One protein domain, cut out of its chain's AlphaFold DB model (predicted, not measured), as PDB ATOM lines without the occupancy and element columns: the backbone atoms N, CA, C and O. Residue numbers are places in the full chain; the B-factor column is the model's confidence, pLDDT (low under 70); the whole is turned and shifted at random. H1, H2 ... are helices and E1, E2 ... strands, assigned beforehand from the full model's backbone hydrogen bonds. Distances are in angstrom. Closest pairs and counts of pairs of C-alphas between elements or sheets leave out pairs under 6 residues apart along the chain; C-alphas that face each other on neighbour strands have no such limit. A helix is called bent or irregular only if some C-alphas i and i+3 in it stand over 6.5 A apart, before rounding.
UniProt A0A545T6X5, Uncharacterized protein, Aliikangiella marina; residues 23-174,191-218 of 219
ATOM      1  N   GLY A  23     187.238 138.511 134.859       43.75
ATOM      2  CA  GLY A  23     186.207 139.123 135.689       43.75
ATOM      3  C   GLY A  23     185.362 138.122 136.457       43.75
ATOM      4  O   GLY A  23     184.345 137.688 135.962       43.75
ATOM      5  N   PHE A  24     185.717 137.847 137.710       50.69
ATOM      6  CA  PHE A  24     184.737 137.342 138.669       50.69
ATOM      7  C   PHE A  24     184.028 138.535 139.309       50.69
ATOM      8  O   PHE A  24     184.607 139.145 140.208       50.69
ATOM      9  N   GLY A  25     182.825 138.902 138.866       54.28
ATOM     10  CA  GLY A  25     181.989 139.910 139.531       54.28
ATOM     11  C   GLY A  25     181.103 139.311 140.602       54.28
ATOM     12  O   GLY A  25     180.769 138.138 140.520       54.28
ATOM     13  N   TRP A  26     180.777 140.082 141.644       63.62
ATOM     14  CA  TRP A  26     179.832 139.693 142.697       63.62
ATOM     15  C   TRP A  26     178.846 140.838 142.954       63.62
ATOM     16  O   TRP A  26     179.234 141.906 143.430       63.62
ATOM     17  N   TYR A  27     177.569 140.584 142.699       69.31
ATOM     18  CA  TYR A  27     176.469 141.534 142.791       69.31
ATOM     19  C   TYR A  27     175.550 141.158 143.957       69.31
ATOM     20  O   TYR A  27     174.895 140.111 143.923       69.31
ATOM     21  N   PRO A  28     175.506 141.966 145.027       75.12
ATOM     22  CA  PRO A  28     174.538 141.774 146.093       75.12
ATOM     23  C   PRO A  28     173.171 142.317 145.675       75.12
ATOM     24  O   PRO A  28     173.026 143.504 145.399       75.12
ATOM     25  N   LEU A  29     172.154 141.465 145.721       77.88
ATOM     26  CA  LEU A  29     170.755 141.852 145.585       77.88
ATOM     27  C   LEU A  29     170.090 141.766 146.959       77.88
ATOM     28  O   LEU A  29     170.081 140.703 147.587       77.88
ATOM     29  N   LEU A  30     169.536 142.874 147.442       82.56
ATOM     30  CA  LEU A  30     168.701 142.877 148.644       82.56
ATOM     31  C   LEU A  30     167.273 142.506 148.254       82.56
ATOM     32  O   LEU A  30     166.750 143.013 147.268       82.56
ATOM     33  N   PHE A  31     166.625 141.633 149.023       80.25
ATOM     34  CA  PHE A  31     165.266 141.195 148.698       80.25
ATOM     35  C   PHE A  31     164.424 140.881 149.938       80.25
ATOM     36  O   PHE A  31     164.942 140.595 151.024       80.25
ATOM     37  N   ASP A  32     163.095 140.960 149.803       86.06
ATOM     38  CA  ASP A  32     162.175 140.440 150.822       86.06
ATOM     39  C   ASP A  32     162.266 138.911 150.866       86.06
ATOM     40  O   ASP A  32     161.734 138.221 149.997       86.06
ATOM     41  N   TYR A  33     162.958 138.394 151.881       85.44
ATOM     42  CA  TYR A  33     163.267 136.973 151.982       85.44
ATOM     43  C   TYR A  33     162.024 136.088 152.064       85.44
ATOM     44  O   TYR A  33     161.963 135.062 151.393       85.44
ATOM     45  N   HIS A  34     161.025 136.477 152.857       85.25
ATOM     46  CA  HIS A  34     159.823 135.665 153.061       85.25
ATOM     47  C   HIS A  34     158.941 135.643 151.822       85.25
ATOM     48  O   HIS A  34     158.349 134.623 151.476       85.25
ATOM     49  N   LYS A  35     158.857 136.779 151.135       84.00
ATOM     50  CA  LYS A  35     158.124 136.853 149.883       84.00
ATOM     51  C   LYS A  35     158.821 136.054 148.785       84.00
ATOM     52  O   LYS A  35     158.163 135.286 148.099       84.00
ATOM     53  N   PHE A  36     160.141 136.197 148.669       82.06
ATOM     54  CA  PHE A  36     160.936 135.496 147.664       82.06
ATOM     55  C   PHE A  36     160.867 133.983 147.854       82.06
ATOM     56  O   PHE A  36     160.593 133.262 146.905       82.06
ATOM     57  N   THR A  37     161.050 133.496 149.085       82.31
ATOM     58  CA  THR A  37     160.961 132.061 149.404       82.31
ATOM     59  C   THR A  37     159.577 131.496 149.119       82.31
ATOM     60  O   THR A  37     159.476 130.438 148.505       82.31
ATOM     61  N   ARG A  38     158.504 132.192 149.509       85.06
ATOM     62  CA  ARG A  38     157.124 131.771 149.218       85.06
ATOM     63  C   ARG A  38     156.850 131.662 147.717       85.06
ATOM     64  O   ARG A  38     156.216 130.707 147.276       85.06
ATOM     65  N   ASP A  39     157.316 132.635 146.945       84.00
ATOM     66  CA  ASP A  39     157.062 132.701 145.507       84.00
ATOM     67  C   ASP A  39     158.063 131.849 144.701       84.00
ATOM     68  O   ASP A  39     157.851 131.617 143.508       84.00
ATOM     69  N   TYR A  40     159.117 131.328 145.343       81.31
ATOM     70  CA  TYR A  40     160.199 130.600 144.684       81.31
ATOM     71  C   TYR A  40     159.693 129.409 143.871       81.31
ATOM     72  O   TYR A  40     159.859 129.380 142.654       81.31
ATOM     73  N   ASP A  41     159.006 128.465 144.516       78.88
ATOM     74  CA  ASP A  41     158.601 127.209 143.872       78.88
ATOM     75  C   ASP A  41     157.550 127.400 142.771       78.88
ATOM     76  O   ASP A  41     157.464 126.589 141.852       78.88
ATOM     77  N   THR A  42     156.741 128.457 142.858       82.12
ATOM     78  CA  THR A  42     155.562 128.641 141.996       82.12
ATOM     79  C   THR A  42     155.775 129.650 140.876       82.12
ATOM     80  O   THR A  42     155.127 129.537 139.837       82.12
ATOM     81  N   LYS A  43     156.659 130.636 141.069       80.94
ATOM     82  CA  LYS A  43     156.832 131.757 140.134       80.94
ATOM     83  C   LYS A  43     158.269 131.977 139.699       80.94
ATOM     84  O   LYS A  43     158.475 132.357 138.556       80.94
ATOM     85  N   LEU A  44     159.246 131.782 140.586       77.50
ATOM     86  CA  LEU A  44     160.623 132.215 140.311       77.50
ATOM     87  C   LEU A  44     161.511 131.084 139.802       77.50
ATOM     88  O   LEU A  44     162.338 131.323 138.932       77.50
ATOM     89  N   ARG A  45     161.338 129.859 140.307       79.00
ATOM     90  CA  ARG A  45     162.240 128.740 140.022       79.00
ATOM     91  C   ARG A  45     162.384 128.476 138.525       79.00
ATOM     92  O   ARG A  45     163.482 128.591 138.008       79.00
ATOM     93  N   GLY A  46     161.290 128.166 137.829       77.81
ATOM     94  CA  GLY A  46     161.339 127.832 136.400       77.81
ATOM     95  C   GLY A  46     161.967 128.936 135.533       77.81
ATOM     96  O   GLY A  46     162.875 128.642 134.758       77.81
ATOM     97  N   PRO A  47     161.534 130.204 135.666       77.62
ATOM     98  CA  PRO A  47     162.151 131.314 134.944       77.62
ATOM     99  C   PRO A  47     163.631 131.520 135.265       77.62
ATOM    100  O   PRO A  47     164.414 131.690 134.336       77.62
ATOM    101  N   LEU A  48     164.027 131.460 136.542       75.75
ATOM    102  CA  LEU A  48     165.433 131.572 136.927       75.75
ATOM    103  C   LEU A  48     166.251 130.442 136.299       75.75
ATOM    104  O   LEU A  48     167.206 130.741 135.595       75.75
ATOM    105  N   GLU A  49     165.823 129.180 136.438       74.06
ATOM    106  CA  GLU A  49     166.485 128.011 135.834       74.06
ATOM    107  C   GLU A  49     166.649 128.157 134.307       74.06
ATOM    108  O   GLU A  49     167.681 127.770 133.758       74.06
ATOM    109  N   LYS A  50     165.658 128.738 133.615       74.19
ATOM    110  CA  LYS A  50     165.716 128.997 132.168       74.19
ATOM    111  C   LYS A  50     166.733 130.083 131.816       74.19
ATOM    112  O   LYS A  50     167.534 129.882 130.910       74.19
ATOM    113  N   LEU A  51     166.719 131.203 132.537       71.44
ATOM    114  CA  LEU A  51     167.667 132.301 132.324       71.44
ATOM    115  C   LEU A  51     169.102 131.854 132.586       71.44
ATOM    116  O   LEU A  51     170.005 132.267 131.868       71.44
ATOM    117  N   GLU A  52     169.317 130.968 133.564       65.75
ATOM    118  CA  GLU A  52     170.643 130.402 133.813       65.75
ATOM    119  C   GLU A  52     171.159 129.584 132.624       65.75
ATOM    120  O   GLU A  52     172.335 129.666 132.268       65.75
ATOM    121  N   GLN A  53     170.274 128.800 132.001       68.50
ATOM    122  CA  GLN A  53     170.600 127.976 130.837       68.50
ATOM    123  C   GLN A  53     170.883 128.825 129.595       68.50
ATOM    124  O   GLN A  53     171.876 128.576 128.914       68.50
ATOM    125  N   GLU A  54     170.043 129.827 129.323       66.94
ATOM    126  CA  GLU A  54     170.202 130.760 128.194       66.94
ATOM    127  C   GLU A  54     171.494 131.564 128.309       66.94
ATOM    128  O   GLU A  54     172.283 131.662 127.369       66.94
ATOM    129  N   SER A  55     171.746 132.072 129.512       61.59
ATOM    130  CA  SER A  55     172.960 132.799 129.834       61.59
ATOM    131  C   SER A  55     174.220 131.974 129.549       61.59
ATOM    132  O   SER A  55     175.205 132.502 129.045       61.59
ATOM    133  N   TYR A  56     174.179 130.661 129.798       57.16
ATOM    134  CA  TYR A  56     175.295 129.763 129.507       57.16
ATOM    135  C   TYR A  56     175.440 129.422 128.014       57.16
ATOM    136  O   TYR A  56     176.563 129.267 127.531       57.16
ATOM    137  N   SER A  57     174.331 129.279 127.279       56.16
ATOM    138  CA  SER A  57     174.348 128.852 125.872       56.16
ATOM    139  C   SER A  57     174.785 129.942 124.896       56.16
ATOM    140  O   SER A  57     175.399 129.624 123.878       56.16
ATOM    141  N   ASP A  58     174.487 131.209 125.195       51.09
ATOM    142  CA  ASP A  58     174.679 132.320 124.252       51.09
ATOM    143  C   ASP A  58     176.074 132.954 124.317       51.09
ATOM    144  O   ASP A  58     176.455 133.746 123.448       51.09
ATOM    145  N   ALA A  59     176.884 132.594 125.311       52.53
ATOM    146  CA  ALA A  59     178.228 133.122 125.410       52.53
ATOM    147  C   ALA A  59     179.244 132.271 124.637       52.53
ATOM    148  O   ALA A  59     179.427 131.091 124.945       52.53
ATOM    149  N   PRO A  60     180.042 132.877 123.734       44.28
ATOM    150  CA  PRO A  60     181.039 132.161 122.934       44.28
ATOM    151  C   PRO A  60     182.174 131.515 123.760       44.28
ATOM    152  O   PRO A  60     183.052 130.875 123.189       44.28
ATOM    153  N   ILE A  61     182.172 131.680 125.093       48.28
ATOM    154  CA  ILE A  61     183.146 131.126 126.049       48.28
ATOM    155  C   ILE A  61     182.462 130.725 127.383       48.28
ATOM    156  O   ILE A  61     183.072 130.840 128.441       48.28
ATOM    157  N   GLY A  62     181.184 130.317 127.383       45.12
ATOM    158  CA  GLY A  62     180.488 129.899 128.619       45.12
ATOM    159  C   GLY A  62     180.382 130.994 129.692       45.12
ATOM    160  O   GLY A  62     180.335 130.696 130.883       45.12
ATOM    161  N   ARG A  63     180.401 132.265 129.273       45.41
ATOM    162  CA  ARG A  63     180.203 133.419 130.155       45.41
ATOM    163  C   ARG A  63     178.732 133.581 130.477       45.41
ATOM    164  O   ARG A  63     177.887 133.406 129.619       45.41
ATOM    165  N   TYR A  64     178.436 133.991 131.692       52.25
ATOM    166  CA  TYR A  64     177.077 134.327 132.066       52.25
ATOM    167  C   TYR A  64     176.757 135.766 131.633       52.25
ATOM    168  O   TYR A  64     177.551 136.662 131.912       52.25
ATOM    169  N   SER A  65     175.611 136.020 130.996       55.38
ATOM    170  CA  SER A  65     175.031 137.364 130.950       55.38
ATOM    171  C   SER A  65     174.483 137.709 132.340       55.38
ATOM    172  O   SER A  65     173.409 137.276 132.758       55.38
ATOM    173  N   ASP A  66     175.293 138.463 133.074       54.34
ATOM    174  CA  ASP A  66     175.083 139.039 134.402       54.34
ATOM    175  C   ASP A  66     173.771 139.823 134.539       54.34
ATOM    176  O   ASP A  66     173.138 139.798 135.599       54.34
ATOM    177  N   TRP A  67     173.327 140.461 133.459       60.28
ATOM    178  CA  TRP A  67     172.118 141.273 133.464       60.28
ATOM    179  C   TRP A  67     170.840 140.451 133.336       60.28
ATOM    180  O   TRP A  67     169.842 140.860 133.891       60.28
ATOM    181  N   MET A  68     170.822 139.252 132.746       65.56
ATOM    182  CA  MET A  68     169.546 138.558 132.481       65.56
ATOM    183  C   MET A  68     168.772 138.168 133.749       65.56
ATOM    184  O   MET A  68     167.565 138.384 133.831       65.56
ATOM    185  N   ILE A  69     169.449 137.619 134.765       67.88
ATOM    186  CA  ILE A  69     168.803 137.299 136.052       67.88
ATOM    187  C   ILE A  69     168.493 138.573 136.826       67.88
ATOM    188  O   ILE A  69     167.434 138.680 137.443       67.88
ATOM    189  N   VAL A  70     169.421 139.529 136.815       64.81
ATOM    190  CA  VAL A  70     169.263 140.793 137.534       64.81
ATOM    191  C   VAL A  70     168.100 141.590 136.956       64.81
ATOM    192  O   VAL A  70     167.252 142.013 137.730       64.81
ATOM    193  N   ASP A  71     168.012 141.722 135.638       70.00
ATOM    194  CA  ASP A  71     166.953 142.379 134.874       70.00
ATOM    195  C   ASP A  71     165.638 141.632 135.038       70.00
ATOM    196  O   ASP A  71     164.631 142.251 135.361       70.00
ATOM    197  N   TYR A  72     165.634 140.298 134.931       72.88
ATOM    198  CA  TYR A  72     164.420 139.516 135.163       72.88
ATOM    199  C   TYR A  72     163.869 139.748 136.561       72.88
ATOM    200  O   TYR A  72     162.678 140.023 136.724       72.88
ATOM    201  N   LEU A  73     164.736 139.672 137.576       69.56
ATOM    202  CA  LEU A  73     164.353 140.042 138.922       69.56
ATOM    203  C   LEU A  73     163.863 141.498 138.881       69.56
ATOM    204  O   LEU A  73     162.699 141.725 139.177       69.56
ATOM    205  N   GLN A  74     164.647 142.477 138.432       65.88
ATOM    206  CA  GLN A  74     164.280 143.899 138.401       65.88
ATOM    207  C   GLN A  74     162.896 144.181 137.783       65.88
ATOM    208  O   GLN A  74     162.048 144.790 138.441       65.88
ATOM    209  N   GLU A  75     162.621 143.659 136.593       66.81
ATOM    210  CA  GLU A  75     161.359 143.792 135.858       66.81
ATOM    211  C   GLU A  75     160.172 143.159 136.593       66.81
ATOM    212  O   GLU A  75     159.053 143.677 136.546       66.81
ATOM    213  N   HIS A  76     160.422 142.099 137.361       64.44
ATOM    214  CA  HIS A  76     159.423 141.411 138.178       64.44
ATOM    215  C   HIS A  76     159.476 141.846 139.666       64.44
ATOM    216  O   HIS A  76     158.729 141.327 140.498       64.44
ATOM    217  N   THR A  77     160.311 142.843 140.024       55.94
ATOM    218  CA  THR A  77     160.621 143.262 141.414       55.94
ATOM    219  C   THR A  77     160.085 144.623 141.862       55.94
ATOM    220  O   THR A  77     160.490 145.098 142.931       55.94
ATOM    221  N   LYS A  78     159.048 145.196 141.231       55.09
ATOM    222  CA  LYS A  78     158.238 146.215 141.952       55.09
ATOM    223  C   LYS A  78     157.763 145.714 143.336       55.09
ATOM    224  O   LYS A  78     157.417 146.510 144.200       55.09
ATOM    225  N   GLU A  79     157.827 144.401 143.571       50.88
ATOM    226  CA  GLU A  79     157.543 143.714 144.826       50.88
ATOM    227  C   GLU A  79     158.728 143.396 145.773       50.88
ATOM    228  O   GLU A  79     158.440 143.062 146.925       50.88
ATOM    229  N   TYR A  80     160.006 143.478 145.362       51.34
ATOM    230  CA  TYR A  80     161.140 142.921 146.144       51.34
ATOM    231  C   TYR A  80     162.292 143.893 146.450       51.34
ATOM    232  O   TYR A  80     163.106 143.563 147.313       51.34
ATOM    233  N   ALA A  81     162.306 145.093 145.854       47.69
ATOM    234  CA  ALA A  81     163.267 146.170 146.138       47.69
ATOM    235  C   ALA A  81     164.740 145.729 146.031       47.69
ATOM    236  O   ALA A  81     165.501 145.827 146.997       47.69
ATOM    237  N   VAL A  82     165.116 145.240 144.846       52.72
ATOM    238  CA  VAL A  82     166.508 144.946 144.493       52.72
ATOM    239  C   VAL A  82     167.281 146.260 144.438       52.72
ATOM    240  O   VAL A  82     167.223 147.003 143.463       52.72
ATOM    241  N   GLU A  83     167.962 146.575 145.532       56.62
ATOM    242  CA  GLU A  83     168.838 147.738 145.636       56.62
ATOM    243  C   GLU A  83     170.243 147.339 145.192       56.62
ATOM    244  O   GLU A  83     170.867 146.463 145.792       56.62
ATOM    245  N   TYR A  84     170.727 147.979 144.127       54.81
ATOM    246  CA  TYR A  84     172.069 147.762 143.608       54.81
ATOM    247  C   TYR A  84     173.025 148.775 144.247       54.81
ATOM    248  O   TYR A  84     172.905 149.978 143.995       54.81
ATOM    249  N   PRO A  85     174.000 148.354 145.060       49.75
ATOM    250  CA  PRO A  85     175.081 149.242 145.443       49.75
ATOM    251  C   PRO A  85     175.989 149.396 144.220       49.75
ATOM    252  O   PRO A  85     176.767 148.495 143.933       49.75
ATOM    253  N   HIS A  86     175.856 150.504 143.482       43.22
ATOM    254  CA  HIS A  86     176.650 150.838 142.291       43.22
ATOM    255  C   HIS A  86     178.077 150.248 142.327       43.22
ATOM    256  O   HIS A  86     178.917 150.694 143.115       43.22
ATOM    257  N   SER A  87     178.359 149.254 141.478       43.19
ATOM    258  CA  SER A  87     179.715 148.775 141.220       43.19
ATOM    259  C   SER A  87     180.261 149.498 139.989       43.19
ATOM    260  O   SER A  87     179.805 149.325 138.866       43.19
ATOM    261  N   TYR A  88     181.251 150.357 140.215       44.03
ATOM    262  CA  TYR A  88     182.150 150.799 139.155       44.03
ATOM    263  C   TYR A  88     183.262 149.753 139.019       44.03
ATOM    264  O   TYR A  88     183.918 149.473 140.018       44.03
ATOM    265  N   SER A  89     183.435 149.192 137.813       43.72
ATOM    266  CA  SER A  89     184.640 148.562 137.210       43.72
ATOM    267  C   SER A  89     185.555 147.622 138.031       43.72
ATOM    268  O   SER A  89     186.602 147.210 137.534       43.72
ATOM    269  N   GLY A  90     185.199 147.250 139.260       53.47
ATOM    270  CA  GLY A  90     186.052 146.537 140.218       53.47
ATOM    271  C   GLY A  90     185.520 145.167 140.629       53.47
ATOM    272  O   GLY A  90     185.784 144.725 141.744       53.47
ATOM    273  N   ASP A  91     184.775 144.508 139.754       59.12
ATOM    274  CA  ASP A  91     184.081 143.235 139.981       59.12
ATOM    275  C   ASP A  91     184.987 142.161 140.616       59.12
ATOM    276  O   ASP A  91     184.682 141.625 141.688       59.12
ATOM    277  N   LEU A  92     186.200 141.993 140.080       60.94
ATOM    278  CA  LEU A  92     187.217 141.091 140.633       60.94
ATOM    279  C   LEU A  92     187.674 141.473 142.056       60.94
ATOM    280  O   LEU A  92     187.984 140.605 142.878       60.94
ATOM    281  N   LEU A  93     187.735 142.767 142.375       66.62
ATOM    282  CA  LEU A  93     188.172 143.259 143.686       66.62
ATOM    283  C   LEU A  93     187.101 143.033 144.754       66.62
ATOM    284  O   LEU A  93     187.444 142.706 145.898       66.62
ATOM    285  N   ALA A  94     185.824 143.164 144.387       66.94
ATOM    286  CA  ALA A  94     184.701 142.846 145.260       66.94
ATOM    287  C   ALA A  94     184.728 141.358 145.639       66.94
ATOM    288  O   ALA A  94     184.725 141.025 146.830       66.94
ATOM    289  N   HIS A  95     184.891 140.474 144.647       71.12
ATOM    290  CA  HIS A  95     185.039 139.037 144.870       71.12
ATOM    291  C   HIS A  95     186.215 138.712 145.805       71.12
ATOM    292  O   HIS A  95     186.044 138.065 146.843       71.12
ATOM    293  N   GLN A  96     187.420 139.202 145.492       72.19
ATOM    294  CA  GLN A  96     188.614 138.945 146.307       72.19
ATOM    295  C   GLN A  96     188.449 139.433 147.749       72.19
ATOM    296  O   GLN A  96     188.852 138.748 148.697       72.19
ATOM    297  N   THR A  97     187.842 140.606 147.927       76.50
ATOM    298  CA  THR A  97     187.590 141.183 149.249       76.50
ATOM    299  C   THR A  97     186.601 140.332 150.035       76.50
ATOM    300  O   THR A  97     186.831 140.043 151.211       76.50
ATOM    301  N   LEU A  98     185.531 139.873 149.391       78.31
ATOM    302  CA  LEU A  98     184.525 139.025 150.011       78.31
ATOM    303  C   LEU A  98     185.087 137.655 150.406       78.31
ATOM    304  O   LEU A  98     184.878 137.210 151.535       78.31
ATOM    305  N   MET A  99     185.885 137.025 149.538       78.75
ATOM    306  CA  MET A  99     186.574 135.767 149.850       78.75
ATOM    307  C   MET A  99     187.566 135.926 151.004       78.75
ATOM    308  O   MET A  99     187.662 135.061 151.880       78.75
ATOM    309  N   PHE A 100     188.299 137.041 151.038       80.31
ATOM    310  CA  PHE A 100     189.184 137.372 152.150       80.31
ATOM    311  C   PHE A 100     188.409 137.469 153.473       80.31
ATOM    312  O   PHE A 100     188.800 136.836 154.461       80.31
ATOM    313  N   TRP A 101     187.286 138.194 153.496       81.88
ATOM    314  CA  TRP A 101     186.425 138.278 154.680       81.88
ATOM    315  C   TRP A 101     185.876 136.931 155.089       81.88
ATOM    316  O   TRP A 101     185.930 136.594 156.266       81.88
ATOM    317  N   ALA A 102     185.387 136.149 154.135       84.00
ATOM    318  CA  ALA A 102     184.805 134.851 154.408       84.00
ATOM    319  C   ALA A 102     185.799 133.919 155.111       84.00
ATOM    320  O   ALA A 102     185.483 133.333 156.149       84.00
ATOM    321  N   LYS A 103     187.047 133.868 154.622       83.88
ATOM    322  CA  LYS A 103     188.137 133.130 155.276       83.88
ATOM    323  C   LYS A 103     188.414 133.667 156.679       83.88
ATOM    324  O   LYS A 103     188.541 132.884 157.620       83.88
ATOM    325  N   ARG A 104     188.490 134.991 156.838       85.06
ATOM    326  CA  ARG A 104     188.824 135.610 158.126       85.06
ATOM    327  C   ARG A 104     187.728 135.423 159.175       85.06
ATOM    328  O   ARG A 104     188.026 135.095 160.319       85.06
ATOM    329  N   LEU A 105     186.472 135.584 158.777       87.88
ATOM    330  CA  LEU A 105     185.303 135.371 159.621       87.88
ATOM    331  C   LEU A 105     185.179 133.907 160.029       87.88
ATOM    332  O   LEU A 105     184.940 133.651 161.200       87.88
ATOM    333  N   LYS A 106     185.423 132.952 159.121       86.00
ATOM    334  CA  LYS A 106     185.448 131.519 159.455       86.00
ATOM    335  C   LYS A 106     186.521 131.178 160.495       86.00
ATOM    336  O   LYS A 106     186.271 130.370 161.381       86.00
ATOM    337  N   GLN A 107     187.706 131.788 160.403       86.81
ATOM    338  CA  GLN A 107     188.789 131.565 161.370       86.81
ATOM    339  C   GLN A 107     188.429 132.046 162.782       86.81
ATOM    340  O   GLN A 107     188.765 131.383 163.755       86.81
ATOM    341  N   ILE A 108     187.780 133.207 162.892       88.31
ATOM    342  CA  ILE A 108     187.457 133.835 164.185       88.31
ATOM    343  C   ILE A 108     186.143 133.286 164.751       88.31
ATOM    344  O   ILE A 108     186.009 133.071 165.953       88.31
ATOM    345  N   PHE A 109     185.179 133.024 163.874       91.62
ATOM    346  CA  PHE A 109     183.860 132.505 164.193       91.62
ATOM    347  C   PHE A 109     183.640 131.201 163.408       91.62
ATOM    348  O   PHE A 109     183.106 131.242 162.297       91.62
ATOM    349  N   PRO A 110     183.988 130.029 163.973       87.69
ATOM    350  CA  PRO A 110     183.907 128.747 163.263       87.69
ATOM    351  C   PRO A 110     182.522 128.426 162.683       87.69
ATOM    352  O   PRO A 110     182.413 127.765 161.657       87.69
ATOM    353  N   GLN A 111     181.467 128.939 163.319       89.19
ATOM    354  CA  GLN A 111     180.067 128.773 162.917       89.19
ATOM    355  C   GLN A 111     179.533 129.962 162.093       89.19
ATOM    356  O   GLN A 111     178.327 130.209 162.070       89.19
ATOM    357  N   SER A 112     180.408 130.784 161.502       91.31
ATOM    358  CA  SER A 112     179.995 131.932 160.691       91.31
ATOM    359  C   SER A 112     179.246 131.484 159.433       91.31
ATOM    360  O   SER A 112     179.756 130.621 158.714       91.31
ATOM    361  N   PRO A 113     178.121 132.138 159.079       89.94
ATOM    362  CA  PRO A 113     177.485 131.949 157.775       89.94
ATOM    363  C   PRO A 113     178.414 132.291 156.602       89.94
ATOM    364  O   PRO A 113     178.167 131.876 155.478       89.94
ATOM    365  N   ALA A 114     179.517 133.011 156.842       87.44
ATOM    366  CA  ALA A 114     180.457 133.403 155.800       87.44
ATOM    367  C   ALA A 114     181.121 132.198 155.117       87.44
ATOM    368  O   ALA A 114     181.637 132.333 154.014       87.44
ATOM    369  N   VAL A 115     181.075 131.007 155.732       84.12
ATOM    370  CA  VAL A 115     181.510 129.762 155.085       84.12
ATOM    371  C   VAL A 115     180.793 129.524 153.755       84.12
ATOM    372  O   VAL A 115     181.414 129.021 152.826       84.12
ATOM    373  N   HIS A 116     179.539 129.961 153.628       84.19
ATOM    374  CA  HIS A 116     178.740 129.791 152.419       84.19
ATOM    375  C   HIS A 116     179.256 130.602 151.231       84.19
ATOM    376  O   HIS A 116     179.077 130.182 150.097       84.19
ATOM    377  N   LEU A 117     179.977 131.699 151.481       78.38
ATOM    378  CA  LEU A 117     180.703 132.429 150.437       78.38
ATOM    379  C   LEU A 117     181.831 131.581 149.836       78.38
ATOM    380  O   LEU A 117     182.160 131.732 148.670       78.38
ATOM    381  N   LEU A 118     182.430 130.689 150.630       76.62
ATOM    382  CA  LEU A 118     183.541 129.837 150.193       76.62
ATOM    383  C   LEU A 118     183.066 128.552 149.518       76.62
ATOM    384  O   LEU A 118     183.784 127.998 148.692       76.62
ATOM    385  N   THR A 119     181.914 128.035 149.942       74.69
ATOM    386  CA  THR A 119     181.405 126.731 149.498       74.69
ATOM    387  C   THR A 119     180.301 126.831 148.457       74.69
ATOM    388  O   THR A 119     179.940 125.802 147.894       74.69
ATOM    389  N   GLY A 120     179.736 128.023 148.250       76.06
ATOM    390  CA  GLY A 120     178.482 128.189 147.525       76.06
ATOM    391  C   GLY A 120     177.287 127.647 148.311       76.06
ATOM    392  O   GLY A 120     177.438 126.796 149.206       76.06
ATOM    393  N   ARG A 121     176.090 128.149 147.995       76.44
ATOM    394  CA  ARG A 121     174.821 127.503 148.359       76.44
ATOM    395  C   ARG A 121     173.661 128.078 147.560       76.44
ATOM    396  O   ARG A 121     173.559 129.290 147.377       76.44
ATOM    397  N   VAL A 122     172.725 127.208 147.221       72.81
ATOM    398  CA  VAL A 122     171.579 127.548 146.378       72.81
ATOM    399  C   VAL A 122     170.273 127.241 147.097       72.81
ATOM    400  O   VAL A 122     170.220 126.381 147.981       72.81
ATOM    401  N   MET A 123     169.221 127.968 146.729       75.75
ATOM    402  CA  MET A 123     167.859 127.629 147.127       75.75
ATOM    403  C   MET A 123     167.369 126.496 146.227       75.75
ATOM    404  O   MET A 123     167.411 126.621 145.011       75.75
ATOM    405  N   VAL A 124     166.952 125.379 146.817       74.06
ATOM    406  CA  VAL A 124     166.483 124.190 146.083       74.06
ATOM    407  C   VAL A 124     164.956 124.126 146.072       74.06
ATOM    408  O   VAL A 124     164.353 123.634 145.113       74.06
ATOM    409  N   LYS A 125     164.342 124.609 147.155       76.56
ATOM    410  CA  LYS A 125     162.899 124.785 147.352       76.56
ATOM    411  C   LYS A 125     162.658 125.970 148.281       76.56
ATOM    412  O   LYS A 125     163.607 126.473 148.887       76.56
ATOM    413  N   SER A 126     161.401 126.377 148.439       79.56
ATOM    414  CA  SER A 126     161.007 127.346 149.466       79.56
ATOM    415  C   SER A 126     161.614 126.990 150.834       79.56
ATOM    416  O   SER A 126     161.452 125.868 151.314       79.56
ATOM    417  N   ASP A 127     162.371 127.925 151.417       79.44
ATOM    418  CA  ASP A 127     163.116 127.785 152.683       79.44
ATOM    419  C   ASP A 127     164.154 126.638 152.766       79.44
ATOM    420  O   ASP A 127     164.790 126.459 153.807       79.44
ATOM    421  N   ASP A 128     164.408 125.909 151.677       81.38
ATOM    422  CA  ASP A 128     165.428 124.857 151.600       81.38
ATOM    423  C   ASP A 128     166.661 125.377 150.853       81.38
ATOM    424  O   ASP A 128     166.698 125.418 149.620       81.38
ATOM    425  N   ILE A 129     167.676 125.798 151.613       78.38
ATOM    426  CA  ILE A 129     168.957 126.280 151.088       78.38
ATOM    427  C   ILE A 129     170.040 125.262 151.436       78.38
ATOM    428  O   ILE A 129     170.274 124.982 152.614       78.38
ATOM    429  N   ARG A 130     170.745 124.746 150.425       75.06
ATOM    430  CA  ARG A 130     171.723 123.660 150.607       75.06
ATOM    431  C   ARG A 130     173.120 124.020 150.112       75.06
ATOM    432  O   ARG A 130     173.241 124.734 149.114       75.06
ATOM    433  N   PRO A 131     174.183 123.516 150.772       71.12
ATOM    434  CA  PRO A 131     175.537 123.605 150.244       71.12
ATOM    435  C   PRO A 131     175.642 122.894 148.895       71.12
ATOM    436  O   PRO A 131     175.159 121.777 148.726       71.12
ATOM    437  N   CYS A 132     176.373 123.503 147.969       65.12
ATOM    438  CA  CYS A 132     176.621 122.942 146.642       65.12
ATOM    439  C   CYS A 132     177.280 121.551 146.658       65.12
ATOM    440  O   CYS A 132     177.077 120.744 145.757       65.12
ATOM    441  N   ALA A 133     178.079 121.256 147.688       52.44
ATOM    442  CA  ALA A 133     178.823 120.003 147.802       52.44
ATOM    443  C   ALA A 133     177.939 118.769 148.096       52.44
ATOM    444  O   ALA A 133     178.433 117.646 148.022       52.44
ATOM    445  N   GLU A 134     176.657 118.948 148.444       48.22
ATOM    446  CA  GLU A 134     175.833 117.885 149.039       48.22
ATOM    447  C   GLU A 134     174.941 117.066 148.089       48.22
ATOM    448  O   GLU A 134     174.258 116.188 148.613       48.22
ATOM    449  N   LYS A 135     174.962 117.248 146.750       44.88
ATOM    450  CA  LYS A 135     174.698 116.191 145.724       44.88
ATOM    451  C   LYS A 135     174.346 116.724 144.325       44.88
ATOM    452  O   LYS A 135     173.475 117.567 144.171       44.88
ATOM    453  N   GLY A 136     174.942 116.057 143.330       39.88
ATOM    454  CA  GLY A 136     174.331 115.510 142.108       39.88
ATOM    455  C   GLY A 136     173.128 116.212 141.467       39.88
ATOM    456  O   GLY A 136     171.990 115.944 141.839       39.88
ATOM    457  N   GLY A 137     173.400 116.926 140.371       41.72
ATOM    458  CA  GLY A 137     172.511 116.926 139.206       41.72
ATOM    459  C   GLY A 137     171.440 118.009 139.116       41.72
ATOM    460  O   GLY A 137     170.528 117.840 138.314       41.72
ATOM    461  N   TYR A 138     171.536 119.112 139.860       41.50
ATOM    462  CA  TYR A 138     170.609 120.233 139.690       41.50
ATOM    463  C   TYR A 138     171.380 121.553 139.619       41.50
ATOM    464  O   TYR A 138     172.083 121.907 140.558       41.50
ATOM    465  N   LEU A 139     171.240 122.207 138.458       39.22
ATOM    466  CA  LEU A 139     171.825 123.489 138.039       39.22
ATOM    467  C   LEU A 139     173.353 123.505 138.055       39.22
ATOM    468  O   LEU A 139     173.992 124.017 138.967       39.22
ATOM    469  N   ILE A 140     173.957 122.898 137.032       43.16
ATOM    470  CA  ILE A 140     175.412 122.859 136.897       43.16
ATOM    471  C   ILE A 140     175.766 123.185 135.461       43.16
ATOM    472  O   ILE A 140     175.699 122.302 134.618       43.16
ATOM    473  N   HIS A 141     176.176 124.432 135.238       40.47
ATOM    474  CA  HIS A 141     177.264 124.741 134.310       40.47
ATOM    475  C   HIS A 141     178.039 126.044 134.631       40.47
ATOM    476  O   HIS A 141     179.023 126.323 133.956       40.47
ATOM    477  N   GLY A 142     177.722 126.769 135.717       43.75
ATOM    478  CA  GLY A 142     178.648 127.717 136.370       43.75
ATOM    479  C   GLY A 142     179.291 127.100 137.623       43.75
ATOM    480  O   GLY A 142     178.659 126.262 138.272       43.75
ATOM    481  N   ASP A 143     180.535 127.461 137.969       52.34
ATOM    482  CA  ASP A 143     181.171 127.028 139.228       52.34
ATOM    483  C   ASP A 143     180.254 127.455 140.384       52.34
ATOM    484  O   ASP A 143     179.929 128.628 140.511       52.34
ATOM    485  N   CYS A 144     179.803 126.532 141.239       52.22
ATOM    486  CA  CYS A 144     178.761 126.773 142.258       52.22
ATOM    487  C   CYS A 144     179.113 127.867 143.296       52.22
ATOM    488  O   CYS A 144     178.357 128.175 144.216       52.22
ATOM    489  N   ARG A 145     180.294 128.463 143.160       50.78
ATOM    490  CA  ARG A 145     180.767 129.669 143.838       50.78
ATOM    491  C   ARG A 145     180.100 130.949 143.332       50.78
ATOM    492  O   ARG A 145     180.308 131.995 143.939       50.78
ATOM    493  N   THR A 146     179.324 130.879 142.259       56.22
ATOM    494  CA  THR A 146     178.629 132.010 141.644       56.22
ATOM    495  C   THR A 146     177.335 132.392 142.354       56.22
ATOM    496  O   THR A 146     176.835 133.482 142.135       56.22
ATOM    497  N   THR A 147     176.776 131.575 143.247       67.00
ATOM    498  CA  THR A 147     175.492 131.904 143.889       67.00
ATOM    499  C   THR A 147     175.476 131.610 145.381       67.00
ATOM    500  O   THR A 147     175.792 130.510 145.845       67.00
ATOM    501  N   VAL A 148     175.112 132.630 146.167       77.12
ATOM    502  CA  VAL A 148     174.989 132.540 147.625       77.12
ATOM    503  C   VAL A 148     173.802 133.359 148.120       77.12
ATOM    504  O   VAL A 148     173.846 134.584 148.218       77.12
ATOM    505  N   VAL A 149     172.741 132.666 148.522       84.44
ATOM    506  CA  VAL A 149     171.580 133.272 149.193       84.44
ATOM    507  C   VAL A 149     171.854 133.389 150.690       84.44
ATOM    508  O   VAL A 149     172.319 132.425 151.272       84.44
ATOM    509  N   PHE A 150     171.488 134.475 151.370       88.06
ATOM    510  CA  PHE A 150     171.497 134.610 152.834       88.06
ATOM    511  C   PHE A 150     170.126 135.003 153.379       88.06
ATOM    512  O   PHE A 150     169.498 135.939 152.885       88.06
ATOM    513  N   SER A 151     169.698 134.335 154.455       91.00
ATOM    514  CA  SER A 151     168.493 134.717 155.195       91.00
ATOM    515  C   SER A 151     168.723 135.978 156.046       91.00
ATOM    516  O   SER A 151     169.861 136.255 156.444       91.00
ATOM    517  N   PRO A 152     167.665 136.714 156.443       92.75
ATOM    518  CA  PRO A 152     167.792 137.891 157.306       92.75
ATOM    519  C   PRO A 152     168.514 137.606 158.631       92.75
ATOM    520  O   PRO A 152     169.274 138.435 159.136       92.75
ATOM    521  N   LYS A 153     168.315 136.409 159.202       93.88
ATOM    522  CA  LYS A 153     168.992 135.977 160.434       93.88
ATOM    523  C   LYS A 153     170.502 135.858 160.229       93.88
ATOM    524  O   LYS A 153     171.281 136.292 161.080       93.88
ATOM    525  N   GLU A 154     170.921 135.283 159.110       93.38
ATOM    526  CA  GLU A 154     172.336 135.117 158.780       93.38
ATOM    527  C   GLU A 154     172.988 136.443 158.422       93.38
ATOM    528  O   GLU A 154     174.105 136.690 158.866       93.38
ATOM    529  N   ILE A 155     172.276 137.325 157.720       93.62
ATOM    530  CA  ILE A 155     172.733 138.687 157.432       93.62
ATOM    531  C   ILE A 155     173.002 139.470 158.707       93.62
ATOM    532  O   ILE A 155     174.083 140.036 158.852       93.62
ATOM    533  N   LYS A 156     172.084 139.444 159.680       94.81
ATOM    534  CA  LYS A 156     172.322 140.077 160.986       94.81
ATOM    535  C   LYS A 156     173.568 139.507 161.660       94.81
ATOM    536  O   LYS A 156     174.379 140.258 162.195       94.81
ATOM    537  N   ARG A 157     173.751 138.184 161.615       95.56
ATOM    538  CA  ARG A 157     174.931 137.530 162.194       95.56
ATOM    539  C   ARG A 157     176.223 137.941 161.483       95.56
ATOM    540  O   ARG A 157     177.189 138.272 162.165       95.56
ATOM    541  N   LEU A 158     176.234 137.954 160.152       93.31
ATOM    542  CA  LEU A 158     177.367 138.390 159.335       93.31
ATOM    543  C   LEU A 158     177.724 139.850 159.602       93.31
ATOM    544  O   LEU A 158     178.891 140.152 159.837       93.31
ATOM    545  N   PHE A 159     176.721 140.729 159.632       93.81
ATOM    546  CA  PHE A 159     176.886 142.139 159.962       93.81
ATOM    547  C   PHE A 159     177.598 142.308 161.309       93.81
ATOM    548  O   PHE A 159     178.660 142.925 161.363       93.81
ATOM    549  N   TRP A 160     177.092 141.684 162.378       94.62
ATOM    550  CA  TRP A 160     177.701 141.796 163.707       94.62
ATOM    551  C   TRP A 160     179.118 141.225 163.775       94.62
ATOM    552  O   TRP A 160     180.002 141.842 164.373       94.62
ATOM    553  N   GLN A 161     179.360 140.075 163.145       93.56
ATOM    554  CA  GLN A 161     180.693 139.471 163.086       93.56
ATOM    555  C   GLN A 161     181.687 140.364 162.325       93.56
ATOM    556  O   GLN A 161     182.835 140.519 162.747       93.56
ATOM    557  N   MET A 162     181.245 141.010 161.241       89.69
ATOM    558  CA  MET A 162     182.058 141.967 160.491       89.69
ATOM    559  C   MET A 162     182.326 143.240 161.303       89.69
ATOM    560  O   MET A 162     183.469 143.692 161.353       89.69
ATOM    561  N   THR A 163     181.327 143.775 162.013       90.06
ATOM    562  CA  THR A 163     181.503 144.902 162.946       90.06
ATOM    563  C   THR A 163     182.544 144.581 164.019       90.06
ATOM    564  O   THR A 163     183.411 145.409 164.301       90.06
ATOM    565  N   GLN A 164     182.491 143.387 164.617       89.69
ATOM    566  CA  GLN A 164     183.471 142.954 165.617       89.69
ATOM    567  C   GLN A 164     184.886 142.913 165.034       89.69
ATOM    568  O   GLN A 164     185.799 143.507 165.607       89.69
ATOM    569  N   LEU A 165     185.054 142.300 163.862       85.38
ATOM    570  CA  LEU A 165     186.350 142.199 163.197       85.38
ATOM    571  C   LEU A 165     186.929 143.576 162.816       85.38
ATOM    572  O   LEU A 165     188.109 143.833 163.057       85.38
ATOM    573  N   LEU A 166     186.104 144.491 162.298       83.12
ATOM    574  CA  LEU A 166     186.514 145.870 161.998       83.12
ATOM    575  C   LEU A 166     186.914 146.643 163.268       83.12
ATOM    576  O   LEU A 166     187.911 147.367 163.278       83.12
ATOM    577  N   ASN A 167     186.175 146.464 164.366       84.88
ATOM    578  CA  ASN A 167     186.500 147.092 165.648       84.88
ATOM    579  C   ASN A 167     187.814 146.563 166.239       84.88
ATOM    580  O   ASN A 167     188.588 147.336 166.809       84.88
ATOM    581  N   GLU A 168     188.090 145.265 166.109       81.94
ATOM    582  CA  GLU A 168     189.361 144.672 166.531       81.94
ATOM    583  C   GLU A 168     190.545 145.186 165.710       81.94
ATOM    584  O   GLU A 168     191.582 145.501 166.293       81.94
ATOM    585  N   GLN A 169     190.391 145.315 164.389       76.25
ATOM    586  CA  GLN A 169     191.408 145.917 163.517       76.25
ATOM    587  C   GLN A 169     191.719 147.349 163.960       76.25
ATOM    588  O   GLN A 169     192.856 147.647 164.314       76.25
ATOM    589  N   LYS A 170     190.687 148.185 164.129       76.12
ATOM    590  CA  LYS A 170     190.841 149.566 164.608       76.12
ATOM    591  C   LYS A 170     191.537 149.661 165.972       76.12
ATOM    592  O   LYS A 170     192.270 150.614 166.224       76.12
ATOM    593  N   LYS A 171     191.304 148.708 166.884       76.44
ATOM    594  CA  LYS A 171     192.003 148.649 168.183       76.44
ATOM    595  C   LYS A 171     193.480 148.278 168.035       76.44
ATOM    596  O   LYS A 171     194.285 148.772 168.820       76.44
ATOM    597  N   ARG A 172     193.833 147.411 167.082       70.88
ATOM    598  CA  ARG A 172     195.228 147.031 166.798       70.88
ATOM    599  C   ARG A 172     195.993 148.182 166.155       70.88
ATOM    600  O   ARG A 172     197.078 148.489 166.630       70.88
ATOM    601  N   ASP A 173     195.385 148.869 165.194       67.06
ATOM    602  CA  ASP A 173     196.009 149.986 164.466       67.06
ATOM    603  C   ASP A 173     196.288 151.204 165.363       67.06
ATOM    604  O   ASP A 173     197.159 152.018 165.078       67.06
ATOM    605  N   LYS A 174     195.559 151.328 166.480       63.41
ATOM    606  CA  LYS A 174     195.773 152.367 167.500       63.41
ATOM    607  C   LYS A 174     196.881 152.047 168.508       63.41
ATOM    608  O   LYS A 174     197.178 152.899 169.344       63.41
ATOM    609  N   TRP A 191     192.037 149.839 147.030       58.94
ATOM    610  CA  TRP A 191     190.667 149.566 146.579       58.94
ATOM    611  C   TRP A 191     189.951 148.490 147.405       58.94
ATOM    612  O   TRP A 191     188.741 148.563 147.608       58.94
ATOM    613  N   ARG A 192     190.699 147.543 147.985       64.88
ATOM    614  CA  ARG A 192     190.153 146.545 148.911       64.88
ATOM    615  C   ARG A 192     189.487 147.187 150.124       64.88
ATOM    616  O   ARG A 192     188.474 146.680 150.573       64.88
ATOM    617  N   GLN A 193     189.991 148.298 150.661       69.25
ATOM    618  CA  GLN A 193     189.345 149.007 151.776       69.25
ATOM    619  C   GLN A 193     187.998 149.615 151.383       69.25
ATOM    620  O   GLN A 193     187.054 149.558 152.171       69.25
ATOM    621  N   LEU A 194     187.882 150.136 150.161       70.81
ATOM    622  CA  LEU A 194     186.612 150.646 149.644       70.81
ATOM    623  C   LEU A 194     185.593 149.511 149.487       70.81
ATOM    624  O   LEU A 194     184.463 149.641 149.954       70.81
ATOM    625  N   GLU A 195     186.012 148.366 148.946       73.31
ATOM    626  CA  GLU A 195     185.157 147.175 148.843       73.31
ATOM    627  C   GLU A 195     184.760 146.620 150.220       73.31
ATOM    628  O   GLU A 195     183.612 146.227 150.426       73.31
ATOM    629  N   LYS A 196     185.660 146.660 151.217       76.25
ATOM    630  CA  LYS A 196     185.335 146.290 152.610       76.25
ATOM    631  C   LYS A 196     184.195 147.151 153.155       76.25
ATOM    632  O   LYS A 196     183.268 146.615 153.758       76.25
ATOM    633  N   ILE A 197     184.265 148.469 152.954       78.00
ATOM    634  CA  ILE A 197     183.234 149.413 153.408       78.00
ATOM    635  C   ILE A 197     181.926 149.189 152.644       78.00
ATOM    636  O   ILE A 197     180.863 149.184 153.263       78.00
ATOM    637  N   ARG A 198     181.987 148.941 151.330       76.62
ATOM    638  CA  ARG A 198     180.797 148.679 150.508       76.62
ATOM    639  C   ARG A 198     180.068 147.415 150.958       76.62
ATOM    640  O   ARG A 198     178.880 147.482 151.257       76.62
ATOM    641  N   ILE A 199     180.780 146.294 151.097       79.06
ATOM    642  CA  ILE A 199     180.210 145.035 151.605       79.06
ATOM    643  C   ILE A 199     179.625 145.243 153.007       79.06
ATOM    644  O   ILE A 199     178.521 144.788 153.297       79.06
ATOM    645  N   TYR A 200     180.323 145.983 153.873       84.94
ATOM    646  CA  TYR A 200     179.809 146.317 155.199       84.94
ATOM    647  C   TYR A 200     178.499 147.120 155.138       84.94
ATOM    648  O   TYR A 200     177.572 146.825 155.891       84.94
ATOM    649  N   HIS A 201     178.397 148.108 154.244       84.62
ATOM    650  CA  HIS A 201     177.180 148.899 154.054       84.62
ATOM    651  C   HIS A 201     176.013 148.050 153.549       84.62
ATOM    652  O   HIS A 201     174.927 148.160 154.107       84.62
ATOM    653  N   VAL A 202     176.255 147.147 152.598       83.88
ATOM    654  CA  VAL A 202     175.257 146.176 152.117       83.88
ATOM    655  C   VAL A 202     174.726 145.326 153.265       83.88
ATOM    656  O   VAL A 202     173.519 145.233 153.474       83.88
ATOM    657  N   LEU A 203     175.623 144.739 154.064       88.31
ATOM    658  CA  LEU A 203     175.227 143.918 155.208       88.31
ATOM    659  C   LEU A 203     174.483 144.734 156.269       88.31
ATOM    660  O   LEU A 203     173.513 144.244 156.843       88.31
ATOM    661  N   LYS A 204     174.913 145.976 156.521       89.56
ATOM    662  CA  LYS A 204     174.244 146.904 157.439       89.56
ATOM    663  C   LYS A 204     172.824 147.202 156.973       89.56
ATOM    664  O   LYS A 204     171.891 147.099 157.762       89.56
ATOM    665  N   GLU A 205     172.665 147.583 155.714       88.19
ATOM    666  CA  GLU A 205     171.380 147.939 155.128       88.19
ATOM    667  C   GLU A 205     170.419 146.753 155.138       88.19
ATOM    668  O   GLU A 205     169.311 146.863 155.665       88.19
ATOM    669  N   ALA A 206     170.879 145.590 154.678       89.00
ATOM    670  CA  ALA A 206     170.092 144.368 154.702       89.00
ATOM    671  C   ALA A 206     169.715 143.950 156.139       89.00
ATOM    672  O   ALA A 206     168.575 143.556 156.389       89.00
ATOM    673  N   ALA A 207     170.624 144.102 157.111       91.69
ATOM    674  CA  ALA A 207     170.345 143.811 158.518       91.69
ATOM    675  C   ALA A 207     169.296 144.759 159.123       91.69
ATOM    676  O   ALA A 207     168.407 144.293 159.840       91.69
ATOM    677  N   LEU A 208     169.384 146.063 158.828       91.31
ATOM    678  CA  LEU A 208     168.445 147.086 159.308       91.31
ATOM    679  C   LEU A 208     167.057 146.928 158.681       91.31
ATOM    680  O   LEU A 208     166.057 147.017 159.388       91.31
ATOM    681  N   LYS A 209     166.997 146.648 157.376       89.06
ATOM    682  CA  LYS A 209     165.746 146.449 156.625       89.06
ATOM    683  C   LYS A 209     165.168 145.033 156.768       89.06
ATOM    684  O   LYS A 209     164.122 144.748 156.192       89.06
ATOM    685  N   ASN A 210     165.832 144.145 157.514       91.12
ATOM    686  CA  ASN A 210     165.462 142.733 157.672       91.12
ATOM    687  C   ASN A 210     165.295 141.994 156.326       91.12
ATOM    688  O   ASN A 210     164.352 141.228 156.134       91.12
ATOM    689  N   LYS A 211     166.213 142.245 155.390       88.81
ATOM    690  CA  LYS A 211     166.221 141.680 154.034       88.81
ATOM    691  C   LYS A 211     167.134 140.458 153.944       88.81
ATOM    692  O   LYS A 211     168.071 140.305 154.732       88.81
ATOM    693  N   GLY A 212     166.845 139.587 152.982       87.75
ATOM    694  CA  GLY A 212     167.816 138.607 152.503       87.75
ATOM    695  C   GLY A 212     168.834 139.285 151.589       87.75
ATOM    696  O   GLY A 212     168.563 140.364 151.058       87.75
ATOM    697  N   VAL A 213     169.996 138.658 151.412       85.00
ATOM    698  CA  VAL A 213     170.954 139.068 150.371       85.00
ATOM    699  C   VAL A 213     171.217 137.888 149.469       85.00
ATOM    700  O   VAL A 213     171.546 136.805 149.944       85.00
ATOM    701  N   TYR A 214     171.059 138.100 148.175       78.56
ATOM    702  CA  TYR A 214     171.461 137.156 147.157       78.56
ATOM    703  C   TYR A 214     172.732 137.696 146.542       78.56
ATOM    704  O   TYR A 214     172.714 138.731 145.888       78.56
ATOM    705  N   PHE A 215     173.846 137.044 146.828       74.56
ATOM    706  CA  PHE A 215     175.076 137.322 146.126       74.56
ATOM    707  C   PHE A 215     175.129 136.446 144.885       74.56
ATOM    708  O   PHE A 215     175.141 135.219 144.990       74.56
ATOM    709  N   TYR A 216     175.162 137.102 143.737       66.38
ATOM    710  CA  TYR A 216     175.338 136.477 142.440       66.38
ATOM    711  C   TYR A 216     176.719 136.842 141.899       66.38
ATOM    712  O   TYR A 216     177.110 137.998 141.992       66.38
ATOM    713  N   GLY A 217     177.462 135.903 141.340       58.31
ATOM    714  CA  GLY A 217     178.737 136.135 140.691       58.31
ATOM    715  C   GLY A 217     178.900 135.312 139.429       58.31
ATOM    716  O   GLY A 217     178.055 134.489 139.113       58.31
ATOM    717  N   HIS A 218     179.960 135.560 138.676       57.72
ATOM    718  CA  HIS A 218     180.247 134.860 137.423       57.72
ATOM    719  C   HIS A 218     181.741 134.540 137.324       57.72
ATOM    720  O   HIS A 218     182.516 135.074 138.119       57.72
TER     721      HIS A 218
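This is residues 23 to 174 and 191 to 218 of the 219 residues of an uncharacterized protein of Aliikangiella marina (UniProt A0A545T6X5). A small three-stranded sheet, E1, E5 and E4, makes the core, with H2 over one face and H6 over the other. H5 packs on H6, and its far part, residues 167 to 173, sticks out; H3 packs on H6 too. H1, kinked, makes a helical hairpin with H2, and a strand hairpin, E2 and E3, packs on E4. The printed part has 180 residues, mixed in class, running E1 H1 H2 H3 H4 E2 E3 E4 H5 H6 E5, and both sheets, E1 - E5 - E4 and E2 - E3, are antiparallel. It is compact, with a radius of gyration of the C-alphas of 16.1 A and spans of 52 by 35 by 33 A.

E1 is residues 26 to 31, beginning at C-alpha 26 (179.832, 139.693, 142.697). H1, residues 33 to 57, is 29.5 A long with a kink of 79 degrees near residue 40; it is irregular, C-alphas 38 and 41 being 7.2 A apart. H2, residues 66 to 76, is only just irregular: C-alphas 66 and 69 are 6.7 A apart. H3 is residues 91 to 108, 26.2 A, and H4 residues 115 to 119. E2 is residues 121 to 125, E3 128 to 131 and E4 147 to 150. H5, residues 152 to 173, is 31.5 A long; H6, residues 191 to 208, is 25.7 A. E5, residues 212 to 217, ends at C-alpha 217 (178.737, 136.135, 140.691).

E5 is antiparallel to E1, with N 27 and O 216 at 2.7 A, and to E4, with N 150 and O 213 at 2.7 A. H6, at a height of 9.3 A over the sheet, and H2, at 10.2 A, lie on opposite faces. H5 and H6 touch at a steep tilt of 42 degrees, opposite ways, closest at the C-alphas of Lys 156 and Ala 207, 4.9 A. The hub is H3; its residues 93 to 98 touch H6, closest at the C-alphas of Ala 94 and Glu 195, 5.6 A. H3 also touches H4, closest at the C-alphas of Ala 102 and Val 115, 6.1 A. In the hairpin H1 and H2, the closest C-alphas, Leu 51 and Ile 69, are 6.3 A apart. In the hairpin E2 and E3, N 124 and O 128 are 2.8 A apart. Every O i to N i+4 pair is within hydrogen-bond range in H3, H4, H5 and H6; H1 has 16 of 21, H2 6 of 7.

The C-alphas farthest apart, Thr 42 and Lys 174, are 53.2 A apart. Residues 175 to 190 are not printed, and C-alphas 174 and 191 are 21.7 A apart across the cut. The links H2 to H3 and E3 to E4 are long. The mean pLDDT of the printed part is 72.0; 70 residues are under 70, among them 52 to 70, 73 to 94 and 132 to 147.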